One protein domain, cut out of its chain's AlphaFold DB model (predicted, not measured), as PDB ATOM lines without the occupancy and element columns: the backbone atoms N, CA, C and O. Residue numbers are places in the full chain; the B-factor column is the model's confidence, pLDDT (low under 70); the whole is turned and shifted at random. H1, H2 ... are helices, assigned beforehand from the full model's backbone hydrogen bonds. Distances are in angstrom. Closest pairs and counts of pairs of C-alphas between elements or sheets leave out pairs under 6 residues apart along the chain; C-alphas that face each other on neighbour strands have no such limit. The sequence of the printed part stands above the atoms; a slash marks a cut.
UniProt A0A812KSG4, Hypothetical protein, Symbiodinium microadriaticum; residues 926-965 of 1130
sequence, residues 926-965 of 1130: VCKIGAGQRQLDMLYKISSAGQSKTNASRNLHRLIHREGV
ATOM      1  N   VAL A 926     125.982 108.891  69.410       36.66
ATOM      2  CA  VAL A 926     126.066 108.202  70.709       36.66
ATOM      3  C   VAL A 926     127.419 108.438  71.396       36.66
ATOM      4  O   VAL A 926     127.467 108.597  72.616       36.66
ATOM      5  N   CYS A 927     128.515 108.576  70.645       41.91
ATOM      6  CA  CYS A 927     129.799 109.011  71.196       41.91
ATOM      7  C   CYS A 927     129.754 110.458  71.720       41.91
ATOM      8  O   CYS A 927     130.310 110.717  72.789       41.91
ATOM      9  N   LYS A 928     129.037 111.382  71.057       46.81
ATOM     10  CA  LYS A 928     128.787 112.736  71.595       46.81
ATOM     11  C   LYS A 928     127.927 112.702  72.871       46.81
ATOM     12  O   LYS A 928     128.221 113.429  73.819       46.81
ATOM     13  N   ILE A 929     126.956 111.787  72.967       46.31
ATOM     14  CA  ILE A 929     126.176 111.527  74.201       46.31
ATOM     15  C   ILE A 929     127.064 111.015  75.360       46.31
ATOM     16  O   ILE A 929     126.696 111.157  76.527       46.31
ATOM     17  N   GLY A 930     128.290 110.545  75.090       41.84
ATOM     18  CA  GLY A 930     129.297 110.221  76.113       41.84
ATOM     19  C   GLY A 930     129.631 111.372  77.080       41.84
ATOM     20  O   GLY A 930     130.057 111.116  78.210       41.84
ATOM     21  N   ALA A 931     129.368 112.630  76.696       51.44
ATOM     22  CA  ALA A 931     129.421 113.779  77.602       51.44
ATOM     23  C   ALA A 931     128.449 113.639  78.792       51.44
ATOM     24  O   ALA A 931     128.822 113.937  79.930       51.44
ATOM     25  N   GLY A 932     127.247 113.100  78.556       62.50
ATOM     26  CA  GLY A 932     126.208 112.914  79.569       62.50
ATOM     27  C   GLY A 932     126.648 112.008  80.721       62.50
ATOM     28  O   GLY A 932     126.368 112.306  81.878       62.50
ATOM     29  N   GLN A 933     127.433 110.959  80.445       76.50
ATOM     30  CA  GLN A 933     127.962 110.075  81.493       76.50
ATOM     31  C   GLN A 933     128.911 110.825  82.448       76.50
ATOM     32  O   GLN A 933     128.854 110.618  83.660       76.50
ATOM     33  N   ARG A 934     129.757 111.726  81.920       80.19
ATOM     34  CA  ARG A 934     130.652 112.575  82.730       80.19
ATOM     35  C   ARG A 934     129.891 113.678  83.466       80.19
ATOM     36  O   ARG A 934     130.196 113.945  84.623       80.19
ATOM     37  N   GLN A 935     128.894 114.289  82.828       80.19
ATOM     38  CA  GLN A 935     128.040 115.305  83.451       80.19
ATOM     39  C   GLN A 935     127.229 114.716  84.616       80.19
ATOM     40  O   GLN A 935     127.227 115.289  85.702       80.19
ATOM     41  N   LEU A 936     126.615 113.542  84.442       83.56
ATOM     42  CA  LEU A 936     125.873 112.841  85.497       83.56
ATOM     43  C   LEU A 936     126.779 112.398  86.656       83.56
ATOM     44  O   LEU A 936     126.395 112.543  87.816       83.56
ATOM     45  N   ASP A 937     127.989 111.912  86.371       91.31
ATOM     46  CA  ASP A 937     128.992 111.608  87.399       91.31
ATOM     47  C   ASP A 937     129.442 112.877  88.148       91.31
ATOM     48  O   ASP A 937     129.488 112.882  89.377       91.31
ATOM     49  N   MET A 938     129.671 113.997  87.451       89.38
ATOM     50  CA  MET A 938     129.993 115.278  88.090       89.38
ATOM     51  C   MET A 938     128.837 115.797  88.958       89.38
ATOM     52  O   MET A 938     129.064 116.180  90.104       89.38
ATOM     53  N   LEU A 939     127.587 115.735  88.487       88.38
ATOM     54  CA  LEU A 939     126.398 116.086  89.275       88.38
ATOM     55  C   LEU A 939     126.247 115.183  90.512       88.38
ATOM     56  O   LEU A 939     125.977 115.671  91.613       88.38
ATOM     57  N   TYR A 940     126.496 113.877  90.375       93.12
ATOM     58  CA  TYR A 940     126.510 112.937  91.498       93.12
ATOM     59  C   TYR A 940     127.632 113.245  92.504       93.12
ATOM     60  O   TYR A 940     127.412 113.203  93.720       93.12
ATOM     61  N   LYS A 941     128.825 113.607  92.021       93.56
ATOM     62  CA  LYS A 941     129.962 114.038  92.844       93.56
ATOM     63  C   LYS A 941     129.673 115.360  93.571       93.56
ATOM     64  O   LYS A 941     129.961 115.448  94.764       93.56
ATOM     65  N   ILE A 942     129.055 116.344  92.910       91.25
ATOM     66  CA  ILE A 942     128.618 117.625  93.502       91.25
ATOM     67  C   ILE A 942     127.572 117.374  94.595       91.25
ATOM     68  O   ILE A 942     127.739 117.831  95.728       91.25
ATOM     69  N   SER A 943     126.544 116.569  94.302       91.06
ATOM     70  CA  SER A 943     125.536 116.143  95.282       91.06
ATOM     71  C   SER A 943     126.186 115.465  96.497       91.06
ATOM     72  O   SER A 943     125.905 115.820  97.644       91.06
ATOM     73  N   SER A 944     127.136 114.556  96.258       92.69
ATOM     74  CA  SER A 944     127.890 113.858  97.309       92.69
ATOM     75  C   SER A 944     128.775 114.794  98.142       92.69
ATOM     76  O   SER A 944     128.881 114.610  99.354       92.69
ATOM     77  N   ALA A 945     129.372 115.828  97.540       91.62
ATOM     78  CA  ALA A 945     130.102 116.865  98.270       91.62
ATOM     79  C   ALA A 945     129.166 117.663  99.200       91.62
ATOM     80  O   ALA A 945     129.515 117.905 100.361       91.62
ATOM     81  N   GLY A 946     127.962 117.991  98.712       89.06
ATOM     82  CA  GLY A 946     126.910 118.707  99.438       89.06
ATOM     83  C   GLY A 946     126.351 117.979 100.667       89.06
ATOM     84  O   GLY A 946     125.929 118.635 101.617       89.06
ATOM     85  N   GLN A 947     126.417 116.642 100.721       91.56
ATOM     86  CA  GLN A 947     125.926 115.850 101.867       91.56
ATOM     87  C   GLN A 947     126.615 116.197 103.202       91.56
ATOM     88  O   GLN A 947     126.062 115.952 104.276       91.56
ATOM     89  N   SER A 948     127.815 116.786 103.172       89.31
ATOM     90  CA  SER A 948     128.511 117.225 104.382       89.31
ATOM     91  C   SER A 948     128.078 118.633 104.800       89.31
ATOM     92  O   SER A 948     128.737 119.608 104.446       89.31
ATOM     93  N   LYS A 949     127.013 118.751 105.610       85.81
ATOM     94  CA  LYS A 949     126.471 120.047 106.089       85.81
ATOM     95  C   LYS A 949     127.535 121.054 106.568       85.81
ATOM     96  O   LYS A 949     127.383 122.246 106.339       85.81
ATOM     97  N   THR A 950     128.612 120.590 107.207       89.81
ATOM     98  CA  THR A 950     129.691 121.439 107.750       89.81
ATOM     99  C   THR A 950     130.886 121.653 106.815       89.81
ATOM    100  O   THR A 950     131.719 122.506 107.096       89.81
ATOM    101  N   ASN A 951     131.024 120.879 105.731       91.31
ATOM    102  CA  ASN A 951     132.179 120.944 104.821       91.31
ATOM    103  C   ASN A 951     131.787 121.005 103.331       91.31
ATOM    104  O   ASN A 951     132.665 120.876 102.482       91.31
ATOM    105  N   ALA A 952     130.510 121.221 102.992       89.56
ATOM    106  CA  ALA A 952     129.993 121.172 101.621       89.56
ATOM    107  C   ALA A 952     130.807 122.025 100.632       89.56
ATOM    108  O   ALA A 952     131.298 121.494  99.641       89.56
ATOM    109  N   SER A 953     131.045 123.307 100.942       84.62
ATOM    110  CA  SER A 953     131.899 124.188 100.123       84.62
ATOM    111  C   SER A 953     133.337 123.659 100.026       84.62
ATOM    112  O   SER A 953     133.845 123.474  98.925       84.62
ATOM    113  N   ARG A 954     133.980 123.295 101.143       90.88
ATOM    114  CA  ARG A 954     135.351 122.746 101.133       90.88
ATOM    115  C   ARG A 954     135.476 121.473 100.286       90.88
ATOM    116  O   ARG A 954     136.494 121.269  99.628       90.88
ATOM    117  N   ASN A 955     134.460 120.614 100.313       92.81
ATOM    118  CA  ASN A 955     134.398 119.400  99.504       92.81
ATOM    119  C   ASN A 955     134.130 119.721  98.027       92.81
ATOM    120  O   ASN A 955     134.726 119.081  97.169       92.81
ATOM    121  N   LEU A 956     133.289 120.719  97.740       91.81
ATOM    122  CA  LEU A 956     132.983 121.179  96.387       91.81
ATOM    123  C   LEU A 956     134.197 121.837  95.714       91.81
ATOM    124  O   LEU A 956     134.525 121.462  94.599       91.81
ATOM    125  N   HIS A 957     134.936 122.718  96.396       88.56
ATOM    126  CA  HIS A 957     136.176 123.295  95.849       88.56
ATOM    127  C   HIS A 957     137.218 122.197  95.580       88.56
ATOM    128  O   HIS A 957     137.800 122.128  94.502       88.56
ATOM    129  N   ARG A 958     137.408 121.269  96.534       93.56
ATOM    130  CA  ARG A 958     138.273 120.091  96.344       93.56
ATOM    131  C   ARG A 958     137.842 119.219  95.169       93.56
ATOM    132  O   ARG A 958     138.704 118.637  94.522       93.56
ATOM    133  N   LEU A 959     136.539 119.101  94.922       94.19
ATOM    134  CA  LEU A 959     136.007 118.386  93.773       94.19
ATOM    135  C   LEU A 959     136.332 119.133  92.477       94.19
ATOM    136  O   LEU A 959     136.955 118.548  91.605       94.19
ATOM    137  N   ILE A 960     135.984 120.418  92.381       90.25
ATOM    138  CA  ILE A 960     136.220 121.263  91.200       90.25
ATOM    139  C   ILE A 960     137.696 121.210  90.776       90.25
ATOM    140  O   ILE A 960     137.977 120.916  89.617       90.25
ATOM    141  N   HIS A 961     138.640 121.367  91.713       91.25
ATOM    142  CA  HIS A 961     140.072 121.233  91.412       91.25
ATOM    143  C   HIS A 961     140.497 119.797  91.047       91.25
ATOM    144  O   HIS A 961     141.324 119.622  90.159       91.25
ATOM    145  N   ARG A 962     139.960 118.756  91.706       94.31
ATOM    146  CA  ARG A 962     140.335 117.351  91.429       94.31
ATOM    147  C   ARG A 962     139.838 116.862  90.069       94.31
ATOM    148  O   ARG A 962     140.514 116.063  89.433       94.31
ATOM    149  N   GLU A 963     138.652 117.295  89.659       94.25
ATOM    150  CA  GLU A 963     138.041 116.920  88.378       94.25
ATOM    151  C   GLU A 963     138.464 117.859  87.229       94.25
ATOM    152  O   GLU A 963     138.048 117.641  86.096       94.25
ATOM    153  N   GLY A 964     139.276 118.893  87.500       91.88
ATOM    154  CA  GLY A 964     139.776 119.832  86.488       91.88
ATOM    155  C   GLY A 964     138.722 120.804  85.943       91.88
ATOM    156  O   GLY A 964     138.830 121.236  84.803       91.88
ATOM    157  N   VAL A 965     137.698 121.144  86.734       89.75
ATOM    158  CA  VAL A 965     136.541 121.971  86.312       89.75
ATOM    159  C   VAL A 965     136.737 123.455  86.687       89.75
ATOM    160  O   VAL A 965     135.787 124.214  86.848       89.75
TER     161      VAL A 965
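What this domain is: This is residues 926 to 965 of the 1130 residues of the protein "Hypothetical protein" of Symbiodinium microadriaticum (UniProt A0A812KSG4). A long helix, H1, and a shorter one, H2, make a splayed helical hairpin: the chain turns at the end of H1 and H2 folds back, opening away from it as a lopsided V. Residues 926 to 937 of H1 stick out free. The printed part has 40 residues with two named helices, H1 then H2, and no named strand; it is all helix. It is loose, with a radius of gyration of the C-alphas of 11.7 A, and spans 39 by 18 by 8 A.

Where its parts are: H1, residues 926 to 946, begins at C-alpha 926 (126.066, 108.202, 70.709) and is 30.6 A long from first to last C-alpha. H2, residues 952 to 962, is 15.0 A long and ends at C-alpha 962 (140.335, 117.351, 91.429).

How they stand to each other: H1 touches H2 with residues 941 to 946 alone; the closest C-alphas, those of Gly 946 and Ala 952, are 4.5 A apart. The two run opposite ways at a tilt of 36 degrees, only just steep. In H2 every O i to N i+4 pair is within hydrogen-bond range, in H1 13 of 17.

The domain as a whole: The C-alphas farthest apart, of Val 926 and Thr 950, are 39.5 A apart. The printed part has no cut, and the link from H1 to H2 is tight. Mean pLDDT of the printed part is 82.1; residues 926 to 932 are under 70.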